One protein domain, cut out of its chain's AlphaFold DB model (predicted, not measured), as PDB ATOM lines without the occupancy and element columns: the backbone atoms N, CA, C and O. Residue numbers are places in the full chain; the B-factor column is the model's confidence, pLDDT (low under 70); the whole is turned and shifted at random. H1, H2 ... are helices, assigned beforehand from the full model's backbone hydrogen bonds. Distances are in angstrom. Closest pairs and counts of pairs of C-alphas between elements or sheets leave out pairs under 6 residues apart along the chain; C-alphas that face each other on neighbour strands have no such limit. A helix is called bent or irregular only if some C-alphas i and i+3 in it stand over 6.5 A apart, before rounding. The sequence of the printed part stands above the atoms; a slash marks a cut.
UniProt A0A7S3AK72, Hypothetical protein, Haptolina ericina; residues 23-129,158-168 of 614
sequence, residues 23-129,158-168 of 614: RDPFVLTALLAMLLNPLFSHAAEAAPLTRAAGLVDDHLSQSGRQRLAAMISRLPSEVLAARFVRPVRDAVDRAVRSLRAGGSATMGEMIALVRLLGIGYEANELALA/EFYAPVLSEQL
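Overview. This is residues 23 to 129 and 158 to 168 of the 614 residues of the protein "Hypothetical protein" of Haptolina ericina (UniProt A0A7S3AK72). A long helical hairpin, H5 and H6, makes the core and the longest axis; H3 crosses both of its helices, and H4 packs slantwise on H6 at residues 119 to 126. H1 packs on H4, while the short helices H2 and H7 pack on H5. You see 118 residues with seven named helices, H1 to H7 in chain order, and no named strand; the class is all helix. The whole is compact, with a radius of gyration of the C-alphas of 13.7 A and spans of 40 by 26 by 24 A.

Along the chain. Find C-alpha 25 at (-34.600, 63.497, -38.848), where H1 begins and runs to residue 35. H2 is residues 38 to 41; H3, residues 43 to 59, is 25.5 A long and irregular, with C-alphas 44 and 47 7.9 A apart. H4 is residues 62 to 72. From C-alpha 77 at (-31.103, 41.980, -32.678), H5 runs 32.6 A to residue 100, with a kink of 28 degrees near residue 85; it is only just irregular, with C-alphas 83 and 86 6.8 A apart. H6, residues 107 to 129, is 32.7 A long, and H7, residues 162 to 167, ends at (-22.756, 31.383, -57.672).

Arrangement. Start at the hub, H5: it touches H6 at Ala 95 and Met 110, their closest C-alphas, 5.9 A apart, at a shallow tilt of 22 degrees, opposite ways. H3 touches H6 about perpendicular, at 80 degrees, the closest C-alphas being Ala 53 and Ala 112, 5.3 A. H4 touches H6 at a steep tilt of 58 degrees, the closest C-alphas being Ala 69 and Ala 123, 4.4 A. Every O i to N i+4 pair is within hydrogen-bond range in H1, H4, H6 and H7, against 10 of 13 in H3 and 17 of 20 in H5; H2 is too short for one.

Size, cuts and confidence. Residues 130 to 157 are not printed, and C-alphas 129 and 158 are 18.6 A apart across this cut. Of the links printed whole, none is long. Look for pLDDT under 70 at residues 23 to 25 and 41 to 46.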
ATOM      1  N   ARG A  23     -30.801  66.167 -44.256       50.16
ATOM      2  CA  ARG A  23     -30.398  66.580 -42.898       50.16
ATOM      3  C   ARG A  23     -31.538  66.443 -41.882       50.16
ATOM      4  O   ARG A  23     -31.254  66.514 -40.688       50.16
ATOM      5  N   ASP A  24     -32.775  66.257 -42.349       58.88
ATOM      6  CA  ASP A  24     -33.987  66.238 -41.537       58.88
ATOM      7  C   ASP A  24     -34.236  64.845 -40.906       58.88
ATOM      8  O   ASP A  24     -34.422  63.862 -41.636       58.88
ATOM      9  N   PRO A  25     -34.258  64.729 -39.561       62.38
ATOM     10  CA  PRO A  25     -34.600  63.497 -38.848       62.38
ATOM     11  C   PRO A  25     -35.920  62.846 -39.296       62.38
ATOM     12  O   PRO A  25     -36.052  61.621 -39.220       62.38
ATOM     13  N   PHE A  26     -36.885  63.626 -39.798       71.56
ATOM     14  CA  PHE A  26     -38.175  63.102 -40.256       71.56
ATOM     15  C   PHE A  26     -38.042  62.180 -41.477       71.56
ATOM     16  O   PHE A  26     -38.700  61.141 -41.536       71.56
ATOM     17  N   VAL A  27     -37.152  62.502 -42.422       76.56
ATOM     18  CA  VAL A  27     -36.966  61.708 -43.650       76.56
ATOM     19  C   VAL A  27     -36.308  60.365 -43.344       76.56
ATOM     20  O   VAL A  27     -36.756  59.335 -43.845       76.56
ATOM     21  N   LEU A  28     -35.287  60.353 -42.483       82.25
ATOM     22  CA  LEU A  28     -34.629  59.114 -42.052       82.25
ATOM     23  C   LEU A  28     -35.577  58.210 -41.258       82.25
ATOM     24  O   LEU A  28     -35.544  56.994 -41.420       82.25
ATOM     25  N   THR A  29     -36.460  58.797 -40.449       83.44
ATOM     26  CA  THR A  29     -37.467  58.045 -39.689       83.44
ATOM     27  C   THR A  29     -38.503  57.402 -40.614       83.44
ATOM     28  O   THR A  29     -38.816  56.223 -40.459       83.44
ATOM     29  N   ALA A  30     -39.000  58.139 -41.614       83.75
ATOM     30  CA  ALA A  30     -39.923  57.596 -42.613       83.75
ATOM     31  C   ALA A  30     -39.266  56.501 -43.473       83.75
ATOM     32  O   ALA A  30     -39.876  55.465 -43.738       83.75
ATOM     33  N   LEU A  31     -38.007  56.708 -43.866       85.69
ATOM     34  CA  LEU A  31     -37.206  55.728 -44.593       85.69
ATOM     35  C   LEU A  31     -37.006  54.447 -43.775       85.69
ATOM     36  O   LEU A  31     -37.217  53.356 -44.297       85.69
ATOM     37  N   LEU A  32     -36.665  54.567 -42.489       86.62
ATOM     38  CA  LEU A  32     -36.531  53.425 -41.588       86.62
ATOM     39  C   LEU A  32     -37.855  52.663 -41.446       86.62
ATOM     40  O   LEU A  32     -37.871  51.444 -41.574       86.62
ATOM     41  N   ALA A  33     -38.972  53.367 -41.240       86.12
ATOM     42  CA  ALA A  33     -40.290  52.740 -41.140       86.12
ATOM     43  C   ALA A  33     -40.662  51.963 -42.416       86.12
ATOM     44  O   ALA A  33     -41.206  50.864 -42.335       86.12
ATOM     45  N   MET A  34     -40.325  52.508 -43.589       86.06
ATOM     46  CA  MET A  34     -40.499  51.824 -44.869       86.06
ATOM     47  C   MET A  34     -39.604  50.584 -44.981       86.06
ATOM     48  O   MET A  34     -40.093  49.536 -45.383       86.06
ATOM     49  N   LEU A  35     -38.321  50.680 -44.617       86.69
ATOM     50  CA  LEU A  35     -37.363  49.568 -44.693       86.69
ATOM     51  C   LEU A  35     -37.703  48.418 -43.735       86.69
ATOM     52  O   LEU A  35     -37.393  47.272 -44.036       86.69
ATOM     53  N   LEU A  36     -38.376  48.712 -42.620       87.44
ATOM     54  CA  LEU A  36     -38.846  47.722 -41.648       87.44
ATOM     55  C   LEU A  36     -40.236  47.152 -41.975       87.44
ATOM     56  O   LEU A  36     -40.817  46.455 -41.136       87.44
ATOM     57  N   ASN A  37     -40.792  47.441 -43.160       85.50
ATOM     58  CA  ASN A  37     -42.112  46.958 -43.548       85.50
ATOM     59  C   ASN A  37     -42.163  45.414 -43.488       85.50
ATOM     60  O   ASN A  37     -41.441  44.746 -44.235       85.50
ATOM     61  N   PRO A  38     -43.049  44.831 -42.653       77.81
ATOM     62  CA  PRO A  38     -43.223  43.389 -42.526       77.81
ATOM     63  C   PRO A  38     -43.438  42.656 -43.843       77.81
ATOM     64  O   PRO A  38     -43.072  41.493 -43.949       77.81
ATOM     65  N   LEU A  39     -44.041  43.314 -44.830       77.50
ATOM     66  CA  LEU A  39     -44.421  42.683 -46.083       77.50
ATOM     67  C   LEU A  39     -43.223  42.376 -46.993       77.50
ATOM     68  O   LEU A  39     -43.316  41.495 -47.845       77.50
ATOM     69  N   PHE A  40     -42.062  42.999 -46.761       78.12
ATOM     70  CA  PHE A  40     -40.840  42.723 -47.525       78.12
ATOM     71  C   PHE A  40     -40.268  41.318 -47.300       78.12
ATOM     72  O   PHE A  40     -39.433  40.870 -48.087       78.12
ATOM     73  N   SER A  41     -40.746  40.578 -46.293       64.88
ATOM     74  CA  SER A  41     -40.450  39.145 -46.169       64.88
ATOM     75  C   SER A  41     -41.168  38.282 -47.217       64.88
ATOM     76  O   SER A  41     -40.829  37.112 -47.377       64.88
ATOM     77  N   HIS A  42     -42.158  38.820 -47.940       68.81
ATOM     78  CA  HIS A  42     -42.874  38.099 -48.990       68.81
ATOM     79  C   HIS A  42     -42.275  38.379 -50.372       68.81
ATOM     80  O   HIS A  42     -42.094  39.524 -50.782       68.81
ATOM     81  N   ALA A  43     -42.028  37.317 -51.148       61.56
ATOM     82  CA  ALA A  43     -41.408  37.410 -52.474       61.56
ATOM     83  C   ALA A  43     -42.179  38.307 -53.468       61.56
ATOM     84  O   ALA A  43     -41.566  38.895 -54.357       61.56
ATOM     85  N   ALA A  44     -43.500  38.448 -53.296       62.69
ATOM     86  CA  ALA A  44     -44.353  39.311 -54.115       62.69
ATOM     87  C   ALA A  44     -44.062  40.817 -53.935       62.69
ATOM     88  O   ALA A  44     -44.408  41.614 -54.804       62.69
ATOM     89  N   GLU A  45     -43.386  41.208 -52.850       65.00
ATOM     90  CA  GLU A  45     -43.094  42.607 -52.509       65.00
ATOM     91  C   GLU A  45     -41.605  42.971 -52.624       65.00
ATOM     92  O   GLU A  45     -41.136  43.953 -52.050       65.00
ATOM     93  N   ALA A  46     -40.844  42.221 -53.427       65.75
ATOM     94  CA  ALA A  46     -39.425  42.501 -53.648       65.75
ATOM     95  C   ALA A  46     -39.171  43.829 -54.396       65.75
ATOM     96  O   ALA A  46     -38.198  44.520 -54.110       65.75
ATOM     97  N   ALA A  47     -40.047  44.218 -55.332       76.62
ATOM     98  CA  ALA A  47     -39.847  45.411 -56.163       76.62
ATOM     99  C   ALA A  47     -39.856  46.746 -55.376       76.62
ATOM    100  O   ALA A  47     -39.006  47.599 -55.643       76.62
ATOM    101  N   PRO A  48     -40.764  46.973 -54.403       83.25
ATOM    102  CA  PRO A  48     -40.661  48.102 -53.480       83.25
ATOM    103  C   PRO A  48     -39.326  48.184 -52.728       83.25
ATOM    104  O   PRO A  48     -38.775  49.278 -52.626       83.25
ATOM    105  N   LEU A  49     -38.789  47.055 -52.253       87.00
ATOM    106  CA  LEU A  49     -37.523  47.025 -51.517       87.00
ATOM    107  C   LEU A  49     -36.332  47.377 -52.416       87.00
ATOM    108  O   LEU A  49     -35.502  48.194 -52.029       87.00
ATOM    109  N   THR A  50     -36.282  46.849 -53.642       87.62
ATOM    110  CA  THR A  50     -35.253  47.221 -54.627       87.62
ATOM    111  C   THR A  50     -35.302  48.715 -54.959       87.62
ATOM    112  O   THR A  50     -34.265  49.371 -55.021       87.62
ATOM    113  N   ARG A  51     -36.505  49.294 -55.099       86.94
ATOM    114  CA  ARG A  51     -36.663  50.748 -55.288       86.94
ATOM    115  C   ARG A  51     -36.184  51.545 -54.076       86.94
ATOM    116  O   ARG A  51     -35.527  52.565 -54.251       86.94
ATOM    117  N   ALA A  52     -36.496  51.088 -52.863       87.19
ATOM    118  CA  ALA A  52     -36.011  51.720 -51.641       87.19
ATOM    119  C   ALA A  52     -34.477  51.668 -51.556       87.19
ATOM    120  O   ALA A  52     -33.862  52.678 -51.227       87.19
ATOM    121  N   ALA A  53     -33.862  50.541 -51.924       90.00
ATOM    122  CA  ALA A  53     -32.410  50.405 -51.993       90.00
ATOM    123  C   ALA A  53     -31.785  51.390 -52.993       90.00
ATOM    124  O   ALA A  53     -30.832  52.077 -52.639       90.00
ATOM    125  N   GLY A  54     -32.367  51.531 -54.191       87.56
ATOM    126  CA  GLY A  54     -31.931  52.526 -55.179       87.56
ATOM    127  C   GLY A  54     -32.031  53.963 -54.659       87.56
ATOM    128  O   GLY A  54     -31.075  54.718 -54.757       87.56
ATOM    129  N   LEU A  55     -33.139  54.327 -53.998       86.56
ATOM    130  CA  LEU A  55     -33.291  55.654 -53.382       86.56
ATOM    131  C   LEU A  55     -32.235  55.926 -52.302       86.56
ATOM    132  O   LEU A  55     -31.740  57.047 -52.193       86.56
ATOM    133  N   VAL A  56     -31.910  54.921 -51.485       86.56
ATOM    134  CA  VAL A  56     -30.850  55.034 -50.475       86.56
ATOM    135  C   VAL A  56     -29.495  55.215 -51.148       86.56
ATOM    136  O   VAL A  56     -28.734  56.092 -50.741       86.56
ATOM    137  N   ASP A  57     -29.194  54.425 -52.176       85.56
ATOM    138  CA  ASP A  57     -27.888  54.484 -52.823       85.56
ATOM    139  C   ASP A  57     -27.683  55.789 -53.611       85.56
ATOM    140  O   ASP A  57     -26.659  56.451 -53.448       85.56
ATOM    141  N   ASP A  58     -28.689  56.225 -54.368       84.38
ATOM    142  CA  ASP A  58     -28.597  57.389 -55.256       84.38
ATOM    143  C   ASP A  58     -28.674  58.735 -54.519       84.38
ATOM    144  O   ASP A  58     -28.209  59.759 -55.030       84.38
ATOM    145  N   HIS A  59     -29.323  58.782 -53.350       82.94
ATOM    146  CA  HIS A  59     -29.683  60.056 -52.712       82.94
ATOM    147  C   HIS A  59     -29.202  60.216 -51.274       82.94
ATOM    148  O   HIS A  59     -29.129  61.351 -50.792       82.94
ATOM    149  N   LEU A  60     -28.861  59.133 -50.569       83.81
ATOM    150  CA  LEU A  60     -28.397  59.246 -49.193       83.81
ATOM    151  C   LEU A  60     -26.885  59.487 -49.151       83.81
ATOM    152  O   LEU A  60     -26.089  58.620 -49.518       83.81
ATOM    153  N   SER A  61     -26.490  60.661 -48.648       84.00
ATOM    154  CA  SER A  61     -25.084  60.991 -48.399       84.00
ATOM    155  C   SER A  61     -24.449  60.017 -47.404       84.00
ATOM    156  O   SER A  61     -25.142  59.389 -46.602       84.00
ATOM    157  N   GLN A  62     -23.116  59.948 -47.379       83.25
ATOM    158  CA  GLN A  62     -22.388  59.114 -46.417       83.25
ATOM    159  C   GLN A  62     -22.790  59.410 -44.958       83.25
ATOM    160  O   GLN A  62     -23.024  58.484 -44.186       83.25
ATOM    161  N   SER A  63     -22.968  60.685 -44.590       83.81
ATOM    162  CA  SER A  63     -23.428  61.047 -43.240       83.81
ATOM    163  C   SER A  63     -24.886  60.657 -42.977       83.81
ATOM    164  O   SER A  63     -25.240  60.315 -41.850       83.81
ATOM    165  N   GLY A  64     -25.739  60.665 -44.006       85.94
ATOM    166  CA  GLY A  64     -27.103  60.147 -43.923       85.94
ATOM    167  C   GLY A  64     -27.125  58.635 -43.689       85.94
ATOM    168  O   GLY A  64     -27.868  58.172 -42.825       85.94
ATOM    169  N   ARG A  65     -26.271  57.880 -44.394       88.19
ATOM    170  CA  ARG A  65     -26.113  56.424 -44.229       88.19
ATOM    171  C   ARG A  65     -25.634  56.073 -42.819       88.19
ATOM    172  O   ARG A  65     -26.258  55.246 -42.166       88.19
ATOM    173  N   GLN A  66     -24.632  56.787 -42.303       88.88
ATOM    174  CA  GLN A  66     -24.145  56.622 -40.925       88.88
ATOM    175  C   GLN A  66     -25.232  56.899 -39.877       88.88
ATOM    176  O   GLN A  66     -25.365  56.163 -38.901       88.88
ATOM    177  N   ARG A  67     -26.051  57.943 -40.071       89.12
ATOM    178  CA  ARG A  67     -27.191  58.220 -39.179       89.12
ATOM    179  C   ARG A  67     -28.255  57.132 -39.257       89.12
ATOM    180  O   ARG A  67     -28.791  56.756 -38.220       89.12
ATOM    181  N   LEU A  68     -28.552  56.630 -40.455       90.62
ATOM    182  CA  LEU A  68     -29.482  55.521 -40.636       90.62
ATOM    183  C   LEU A  68     -28.968  54.259 -39.929       90.62
ATOM    184  O   LEU A  68     -29.724  53.656 -39.171       90.62
ATOM    185  N   ALA A  69     -27.684  53.922 -40.078       92.19
ATOM    186  CA  ALA A  69     -27.045  52.826 -39.352       92.19
ATOM    187  C   ALA A  69     -27.153  53.013 -37.826       92.19
ATOM    188  O   ALA A  69     -27.562  52.096 -37.121       92.19
ATOM    189  N   ALA A  70     -26.899  54.221 -37.312       90.62
ATOM    190  CA  ALA A  70     -27.036  54.537 -35.886       90.62
ATOM    191  C   ALA A  70     -28.489  54.499 -35.365       90.62
ATOM    192  O   ALA A  70     -28.717  54.336 -34.166       90.62
ATOM    193  N   MET A  71     -29.487  54.686 -36.233       91.56
ATOM    194  CA  MET A  71     -30.896  54.477 -35.881       91.56
ATOM    195  C   MET A  71     -31.234  52.983 -35.852       91.56
ATOM    196  O   MET A  71     -31.906  52.532 -34.927       91.56
ATOM    197  N   ILE A  72     -30.744  52.222 -36.835       92.69
ATOM    198  CA  ILE A  72     -30.934  50.768 -36.938       92.69
ATOM    199  C   ILE A  72     -30.233  50.036 -35.784       92.69
ATOM    200  O   ILE A  72     -30.797  49.086 -35.250       92.69
ATOM    201  N   SER A  73     -29.066  50.504 -35.330       91.69
ATOM    202  CA  SER A  73     -28.292  49.878 -34.241       91.69
ATOM    203  C   SER A  73     -29.003  49.893 -32.883       91.69
ATOM    204  O   SER A  73     -28.611  49.188 -31.956       91.69
ATOM    205  N   ARG A  74     -30.071  50.691 -32.750       90.69
ATOM    206  CA  ARG A  74     -30.921  50.752 -31.551       90.69
ATOM    207  C   ARG A  74     -32.029  49.700 -31.551       90.69
ATOM    208  O   ARG A  74     -32.720  49.563 -30.542       90.69
ATOM    209  N   LEU A  75     -32.239  48.996 -32.664       89.50
ATOM    210  CA  LEU A  75     -33.229  47.927 -32.751       89.50
ATOM    211  C   LEU A  75     -32.758  46.691 -31.966       89.50
ATOM    212  O   LEU A  75     -31.560  46.412 -31.927       89.50
ATOM    213  N   PRO A  76     -33.682  45.905 -31.384       90.69
ATOM    214  CA  PRO A  76     -33.354  44.570 -30.891       90.69
ATOM    215  C   PRO A  76     -32.772  43.697 -32.015       90.69
ATOM    216  O   PRO A  76     -33.250  43.767 -33.152       90.69
ATOM    217  N   SER A  77     -31.789  42.847 -31.702       90.06
ATOM    218  CA  SER A  77     -31.103  41.980 -32.678       90.06
ATOM    219  C   SER A  77     -32.079  41.105 -33.471       90.06
ATOM    220  O   SER A  77     -31.979  41.014 -34.691       90.06
ATOM    221  N   GLU A  78     -33.097  40.548 -32.814       90.25
ATOM    222  CA  GLU A  78     -34.151  39.761 -33.464       90.25
ATOM    223  C   GLU A  78     -34.951  40.574 -34.494       90.25
ATOM    224  O   GLU A  78     -35.281  40.077 -35.573       90.25
ATOM    225  N   VAL A  79     -35.240  41.843 -34.187       91.06
ATOM    226  CA  VAL A  79     -35.965  42.748 -35.090       91.06
ATOM    227  C   VAL A  79     -35.081  43.122 -36.273       91.06
ATOM    228  O   VAL A  79     -35.547  43.061 -37.410       91.06
ATOM    229  N   LEU A  80     -33.810  43.454 -36.029       92.25
ATOM    230  CA  LEU A  80     -32.828  43.722 -37.081       92.25
ATOM    231  C   LEU A  80     -32.707  42.521 -38.032       92.25
ATOM    232  O   LEU A  80     -32.856  42.675 -39.247       92.25
ATOM    233  N   ALA A  81     -32.533  41.317 -37.482       92.19
ATOM    234  CA  ALA A  81     -32.439  40.082 -38.251       92.19
ATOM    235  C   ALA A  81     -33.702  39.827 -39.092       92.19
ATOM    236  O   ALA A  81     -33.627  39.644 -40.309       92.19
ATOM    237  N   ALA A  82     -34.878  39.835 -38.457       90.94
ATOM    238  CA  ALA A  82     -36.125  39.416 -39.093       90.94
ATOM    239  C   ALA A  82     -36.733  40.467 -40.033       90.94
ATOM    240  O   ALA A  82     -37.381  40.100 -41.014       90.94
ATOM    241  N   ARG A  83     -36.577  41.764 -39.733       90.56
ATOM    242  CA  ARG A  83     -37.250  42.856 -40.463       90.56
ATOM    243  C   ARG A  83     -36.357  43.595 -41.446       90.56
ATOM    244  O   ARG A  83     -36.898  44.269 -42.312       90.56
ATOM    245  N   PHE A  84     -35.038  43.463 -41.342       92.81
ATOM    246  CA  PHE A  84     -34.109  44.157 -42.231       92.81
ATOM    247  C   PHE A  84     -33.142  43.189 -42.915       92.81
ATOM    248  O   PHE A  84     -33.165  43.071 -44.138       92.81
ATOM    249  N   VAL A  85     -32.343  42.444 -42.146       94.44
ATOM    250  CA  VAL A  85     -31.254  41.614 -42.690       94.44
ATOM    251  C   VAL A  85     -31.787  40.531 -43.624       94.44
ATOM    252  O   VAL A  85     -31.426  40.516 -44.801       94.44
ATOM    253  N   ARG A  86     -32.693  39.664 -43.150       93.06
ATOM    254  CA  ARG A  86     -33.230  38.560 -43.966       93.06
ATOM    255  C   ARG A  86     -33.982  39.054 -45.213       93.06
ATOM    256  O   ARG A  86     -33.648  38.581 -46.297       93.06
ATOM    257  N   PRO A  87     -34.921  40.024 -45.137       92.56
ATOM    258  CA  PRO A  87     -35.601  40.536 -46.331       92.56
ATOM    259  C   PRO A  87     -34.660  41.114 -47.395       92.56
ATOM    260  O   PRO A  87     -34.840  40.834 -48.585       92.56
ATOM    261  N   VAL A  88     -33.654  41.900 -46.986       94.00
ATOM    262  CA  VAL A  88     -32.694  42.519 -47.913       94.00
ATOM    263  C   VAL A  88     -31.741  41.470 -48.491       94.00
ATOM    264  O   VAL A  88     -31.555  41.439 -49.706       94.00
ATOM    265  N   ARG A  89     -31.211  40.553 -47.672       94.25
ATOM    266  CA  ARG A  89     -30.401  39.413 -48.139       94.25
ATOM    267  C   ARG A  89     -31.160  38.563 -49.156       94.25
ATOM    268  O   ARG A  89     -30.647  38.279 -50.235       94.25
ATOM    269  N   ASP A  90     -32.400  38.190 -48.855       91.94
ATOM    270  CA  ASP A  90     -33.202  37.369 -49.760       91.94
ATOM    271  C   ASP A  90     -33.512  38.125 -51.068       91.94
ATOM    272  O   ASP A  90     -33.671  37.511 -52.124       91.94
ATOM    273  N   ALA A  91     -33.587  39.462 -51.030       91.81
ATOM    274  CA  ALA A  91     -33.692  40.289 -52.229       91.81
ATOM    275  C   ALA A  91     -32.399  40.287 -53.060       91.81
ATOM    276  O   ALA A  91     -32.496  40.194 -54.285       91.81
ATOM    277  N   VAL A  92     -31.219  40.313 -52.426       93.06
ATOM    278  CA  VAL A  92     -29.925  40.117 -53.109       93.06
ATOM    279  C   VAL A  92     -29.918  38.769 -53.831       93.06
ATOM    280  O   VAL A  92     -29.705  38.721 -55.040       93.06
ATOM    281  N   ASP A  93     -30.249  37.680 -53.136       92.38
ATOM    282  CA  ASP A  93     -30.269  36.338 -53.729       92.38
ATOM    283  C   ASP A  93     -31.273  36.219 -54.888       92.38
ATOM    284  O   ASP A  93     -30.987  35.590 -55.911       92.38
ATOM    285  N   ARG A  94     -32.450  36.854 -54.782       90.12
ATOM    286  CA  ARG A  94     -33.416  36.927 -55.894       90.12
ATOM    287  C   ARG A  94     -32.859  37.702 -57.089       90.12
ATOM    288  O   ARG A  94     -33.034  37.248 -58.221       90.12
ATOM    289  N   ALA A  95     -32.192  38.832 -56.854       90.44
ATOM    290  CA  ALA A  95     -31.567  39.622 -57.911       90.44
ATOM    291  C   ALA A  95     -30.477  38.816 -58.637       90.44
ATOM    292  O   ALA A  95     -30.460  38.791 -59.867       90.44
ATOM    293  N   VAL A  96     -29.649  38.068 -57.897       90.50
ATOM    294  CA  VAL A  96     -28.628  37.168 -58.460       90.50
ATOM    295  C   VAL A  96     -29.260  36.096 -59.354       90.50
ATOM    296  O   VAL A  96     -28.845  35.928 -60.503       90.50
ATOM    297  N   ARG A  97     -30.311  35.408 -58.878       90.38
ATOM    298  CA  ARG A  97     -31.030  34.402 -59.687       90.38
ATOM    299  C   ARG A  97     -31.613  35.012 -60.960       90.38
ATOM    300  O   ARG A  97     -31.486  34.420 -62.029       90.38
ATOM    301  N   SER A  98     -32.225  36.193 -60.854       89.06
ATOM    302  CA  SER A  98     -32.794  36.897 -62.006       89.06
ATOM    303  C   SER A  98     -31.720  37.289 -63.019       89.06
ATOM    304  O   SER A  98     -31.922  37.066 -64.208       89.06
ATOM    305  N   LEU A  99     -30.585  37.843 -62.580       86.88
ATOM    306  CA  LEU A  99     -29.480  38.231 -63.463       86.88
ATOM    307  C   LEU A  99     -28.949  37.036 -64.262       86.88
ATOM    308  O   LEU A  99     -28.725  37.141 -65.466       86.88
ATOM    309  N   ARG A 100     -28.804  35.875 -63.615       84.19
ATOM    310  CA  ARG A 100     -28.359  34.647 -64.288       84.19
ATOM    311  C   ARG A 100     -29.364  34.078 -65.271       84.19
ATOM    312  O   ARG A 100     -28.966  33.552 -66.304       84.19
ATOM    313  N   ALA A 101     -30.647  34.174 -64.950       88.50
ATOM    314  CA  ALA A 101     -31.715  33.705 -65.820       88.50
ATOM    315  C   ALA A 101     -31.987  34.649 -67.010       88.50
ATOM    316  O   ALA A 101     -32.918  34.397 -67.770       88.50
ATOM    317  N   GLY A 102     -31.222  35.741 -67.172       83.81
ATOM    318  CA  GLY A 102     -31.494  36.770 -68.182       83.81
ATOM    319  C   GLY A 102     -32.787  37.550 -67.912       83.81
ATOM    320  O   GLY A 102     -33.427  38.034 -68.842       83.81
ATOM    321  N   GLY A 103     -33.205  37.616 -66.645       83.31
ATOM    322  CA  GLY A 103     -34.401  38.322 -66.197       83.31
ATOM    323  C   GLY A 103     -34.227  39.843 -66.149       83.31
ATOM    324  O   GLY A 103     -33.247  40.399 -66.635       83.31
ATOM    325  N   SER A 104     -35.191  40.529 -65.532       81.69
ATOM    326  CA  SER A 104     -35.264  41.997 -65.539       81.69
ATOM    327  C   SER A 104     -34.331  42.703 -64.552       81.69
ATOM    328  O   SER A 104     -34.169  43.914 -64.665       81.69
ATOM    329  N   ALA A 105     -33.769  41.991 -63.569       83.88
ATOM    330  CA  ALA A 105     -32.869  42.588 -62.584       83.88
ATOM    331  C   ALA A 105     -31.571  43.088 -63.235       83.88
ATOM    332  O   ALA A 105     -31.004  42.425 -64.102       83.88
ATOM    333  N   THR A 106     -31.076  44.233 -62.776       88.19
ATOM    334  CA  THR A 106     -29.832  44.851 -63.250       88.19
ATOM    335  C   THR A 106     -28.705  44.728 -62.219       88.19
ATOM    336  O   THR A 106     -28.934  44.571 -61.020       88.19
ATOM    337  N   MET A 107     -27.455  44.837 -62.681       86.62
ATOM    338  CA  MET A 107     -26.280  44.885 -61.800       86.62
ATOM    339  C   MET A 107     -26.367  46.061 -60.808       86.62
ATOM    340  O   MET A 107     -26.030  45.897 -59.641       86.62
ATOM    341  N   GLY A 108     -26.877  47.219 -61.244       87.56
ATOM    342  CA  GLY A 108     -27.057  48.395 -60.383       87.56
ATOM    343  C   GLY A 108     -28.047  48.158 -59.240       87.56
ATOM    344  O   GLY A 108     -27.751  48.492 -58.098       87.56
ATOM    345  N   GLU A 109     -29.179  47.503 -59.515       89.31
ATOM    346  CA  GLU A 109     -30.154  47.131 -58.476       89.31
ATOM    347  C   GLU A 109     -29.555  46.180 -57.435       89.31
ATOM    348  O   GLU A 109     -29.796  46.331 -56.237       89.31
ATOM    349  N   MET A 110     -28.749  45.214 -57.878       89.62
ATOM    350  CA  MET A 110     -28.060  44.296 -56.974       89.62
ATOM    351  C   MET A 110     -27.032  45.027 -56.101       89.62
ATOM    352  O   MET A 110     -27.004  44.803 -54.895       89.62
ATOM    353  N   ILE A 111     -26.231  45.930 -56.677       89.25
ATOM    354  CA  ILE A 111     -25.264  46.747 -55.925       89.25
ATOM    355  C   ILE A 111     -25.983  47.604 -54.877       89.25
ATOM    356  O   ILE A 111     -25.555  47.641 -53.723       89.25
ATOM    357  N   ALA A 112     -27.102  48.235 -55.237       90.75
ATOM    358  CA  ALA A 112     -27.896  49.031 -54.304       90.75
ATOM    359  C   ALA A 112     -28.424  48.184 -53.130       90.75
ATOM    360  O   ALA A 112     -28.364  48.617 -51.978       90.75
ATOM    361  N   LEU A 113     -28.892  46.957 -53.392       93.62
ATOM    362  CA  LEU A 113     -29.329  46.020 -52.350       93.62
ATOM    363  C   LEU A 113     -28.179  45.589 -51.429       93.62
ATOM    364  O   LEU A 113     -28.357  45.565 -50.212       93.62
ATOM    365  N   VAL A 114     -27.000  45.291 -51.983       93.00
ATOM    366  CA  VAL A 114     -25.800  44.950 -51.195       93.00
ATOM    367  C   VAL A 114     -25.392  46.118 -50.303       93.00
ATOM    368  O   VAL A 114     -25.170  45.930 -49.111       93.00
ATOM    369  N   ARG A 115     -25.366  47.341 -50.842       91.44
ATOM    370  CA  ARG A 115     -25.048  48.552 -50.073       91.44
ATOM    371  C   ARG A 115     -26.080  48.834 -48.982       91.44
ATOM    372  O   ARG A 115     -25.700  49.228 -47.883       91.44
ATOM    373  N   LEU A 116     -27.367  48.599 -49.248       94.12
ATOM    374  CA  LEU A 116     -28.420  48.699 -48.233       94.12
ATOM    375  C   LEU A 116     -28.220  47.668 -47.114       94.12
ATOM    376  O   LEU A 116     -28.334  48.016 -45.940       94.12
ATOM    377  N   LEU A 117     -27.891  46.419 -47.458       95.31
ATOM    378  CA  LEU A 117     -27.564  45.388 -46.472       95.31
ATOM    379  C   LEU A 117     -26.320  45.774 -45.656       95.31
ATOM    380  O   LEU A 117     -26.311  45.577 -44.443       95.31
ATOM    381  N   GLY A 118     -25.337  46.417 -46.295       93.88
ATOM    382  CA  GLY A 118     -24.144  46.969 -45.651       93.88
ATOM    383  C   GLY A 118     -24.459  47.997 -44.561       93.88
ATOM    384  O   GLY A 118     -23.826  47.973 -43.513       93.88
ATOM    385  N   ILE A 119     -25.502  48.823 -44.722       94.06
ATOM    386  CA  ILE A 119     -25.973  49.726 -43.650       94.06
ATOM    387  C   ILE A 119     -26.464  48.921 -42.435       94.06
ATOM    388  O   ILE A 119     -26.225  49.310 -41.294       94.06
ATOM    389  N   GLY A 120     -27.143  47.792 -42.665       94.75
ATOM    390  CA  GLY A 120     -27.561  46.883 -41.593       94.75
ATOM    391  C   GLY A 120     -26.381  46.195 -40.906       94.75
ATOM    392  O   GLY A 120     -26.398  46.031 -39.689       94.75
ATOM    393  N   TYR A 121     -25.349  45.833 -41.672       94.50
ATOM    394  CA  TYR A 121     -24.109  45.274 -41.138       94.50
ATOM    395  C   TYR A 121     -23.363  46.301 -40.271       94.50
ATOM    396  O   TYR A 121     -23.065  46.026 -39.113       94.50
ATOM    397  N   GLU A 122     -23.174  47.530 -40.764       93.00
ATOM    398  CA  GLU A 122     -22.608  48.646 -39.989       93.00
ATOM    399  C   GLU A 122     -23.405  48.925 -38.706       93.00
ATOM    400  O   GLU A 122     -22.832  49.179 -37.648       93.00
ATOM    401  N   ALA A 123     -24.738  48.865 -38.777       93.31
ATOM    402  CA  ALA A 123     -25.597  49.034 -37.611       93.31
ATOM    403  C   ALA A 123     -25.378  47.938 -36.555       93.31
ATOM    404  O   ALA A 123     -25.407  48.233 -35.359       93.31
ATOM    405  N   ASN A 124     -25.147  46.697 -36.986       93.81
ATOM    406  CA  ASN A 124     -24.830  45.582 -36.098       93.81
ATOM    407  C   ASN A 124     -23.482  45.798 -35.393       93.81
ATOM    408  O   ASN A 124     -23.411  45.688 -34.171       93.81
ATOM    409  N   GLU A 125     -22.451  46.213 -36.133       90.31
ATOM    410  CA  GLU A 125     -21.130  46.542 -35.574       90.31
ATOM    411  C   GLU A 125     -21.209  47.689 -34.553       90.31
ATOM    412  O   GLU A 125     -20.641  47.608 -33.465       90.31
ATOM    413  N   LEU A 126     -21.981  48.741 -34.851       89.44
ATOM    414  CA  LEU A 126     -22.221  49.845 -33.915       89.44
ATOM    415  C   LEU A 126     -22.938  49.389 -32.638       89.44
ATOM    416  O   LEU A 126     -22.640  49.894 -31.554       89.44
ATOM    417  N   ALA A 127     -23.892  48.461 -32.755       87.19
ATOM    418  CA  ALA A 127     -24.611  47.913 -31.608       87.19
ATOM    419  C   ALA A 127     -23.691  47.093 -30.691       87.19
ATOM    420  O   ALA A 127     -23.853  47.144 -29.468       87.19
ATOM    421  N   LEU A 128     -22.718  46.384 -31.275       83.94
ATOM    422  CA  LEU A 128     -21.686  45.643 -30.551       83.94
ATOM    423  C   LEU A 128     -20.661  46.591 -29.898       83.94
ATOM    424  O   LEU A 128     -20.355  46.434 -28.719       83.94
ATOM    425  N   ALA A 129     -20.195  47.621 -30.616       77.38
ATOM    426  CA  ALA A 129     -19.180  48.563 -30.132       77.38
ATOM    427  C   ALA A 129     -19.683  49.506 -29.022       77.38
ATOM    428  O   ALA A 129     -19.023  49.677 -28.000       77.38
ATOM    429  N   GLU A 158     -25.851  35.410 -40.656       91.62
ATOM    430  CA  GLU A 158     -27.173  35.835 -41.147       91.62
ATOM    431  C   GLU A 158     -27.072  36.855 -42.288       91.62
ATOM    432  O   GLU A 158     -28.015  36.974 -43.075       91.62
ATOM    433  N   PHE A 159     -25.936  37.554 -42.407       95.00
ATOM    434  CA  PHE A 159     -25.661  38.501 -43.488       95.00
ATOM    435  C   PHE A 159     -25.134  37.830 -44.758       95.00
ATOM    436  O   PHE A 159     -25.188  38.446 -45.824       95.00
ATOM    437  N   TYR A 160     -24.661  36.580 -44.683       95.00
ATOM    438  CA  TYR A 160     -24.198  35.863 -45.869       95.00
ATOM    439  C   TYR A 160     -25.335  35.694 -46.869       95.00
ATOM    440  O   TYR A 160     -26.391  35.176 -46.519       95.00
ATOM    441  N   ALA A 161     -25.111  36.068 -48.125       95.50
ATOM    442  CA  ALA A 161     -26.022  35.784 -49.228       95.50
ATOM    443  C   ALA A 161     -25.644  34.418 -49.839       95.50
ATOM    444  O   ALA A 161     -24.636  34.334 -50.555       95.50
ATOM    445  N   PRO A 162     -26.359  33.317 -49.526       92.44
ATOM    446  CA  PRO A 162     -25.950  31.969 -49.916       92.44
ATOM    447  C   PRO A 162     -25.986  31.752 -51.428       92.44
ATOM    448  O   PRO A 162     -25.072  31.121 -51.960       92.44
ATOM    449  N   VAL A 163     -26.982  32.295 -52.139       93.56
ATOM    450  CA  VAL A 163     -27.051  32.124 -53.599       93.56
ATOM    451  C   VAL A 163     -25.942  32.916 -54.264       93.56
ATOM    452  O   VAL A 163     -25.255  32.369 -55.121       93.56
ATOM    453  N   LEU A 164     -25.732  34.171 -53.849       93.88
ATOM    454  CA  LEU A 164     -24.584  34.958 -54.304       93.88
ATOM    455  C   LEU A 164     -23.277  34.200 -54.064       93.88
ATOM    456  O   LEU A 164     -22.480  34.049 -54.984       93.88
ATOM    457  N   SER A 165     -23.088  33.700 -52.841       94.62
ATOM    458  CA  SER A 165     -21.900  32.961 -52.435       94.62
ATOM    459  C   SER A 165     -21.661  31.774 -53.351       94.62
ATOM    460  O   SER A 165     -20.617  31.725 -53.984       94.62
ATOM    461  N   GLU A 166     -22.607  30.843 -53.473       92.19
ATOM    462  CA  GLU A 166     -22.472  29.637 -54.301       92.19
ATOM    463  C   GLU A 166     -22.163  29.974 -55.764       92.19
ATOM    464  O   GLU A 166     -21.317  29.351 -56.405       92.19
ATOM    465  N   GLN A 167     -22.818  31.010 -56.274       90.94
ATOM    466  CA  GLN A 167     -22.756  31.383 -57.672       90.94
ATOM    467  C   GLN A 167     -21.535  32.246 -58.015       90.94
ATOM    468  O   GLN A 167     -21.148  32.282 -59.178       90.94
ATOM    469  N   LEU A 168     -20.888  32.902 -57.057       92.31
ATOM    470  CA  LEU A 168     -19.742  33.771 -57.315       92.31
ATOM    471  C   LEU A 168     -18.631  33.055 -58.107       92.31
ATOM    472  O   LEU A 168     -18.150  31.993 -57.698       92.31
TER     473      LEU A 168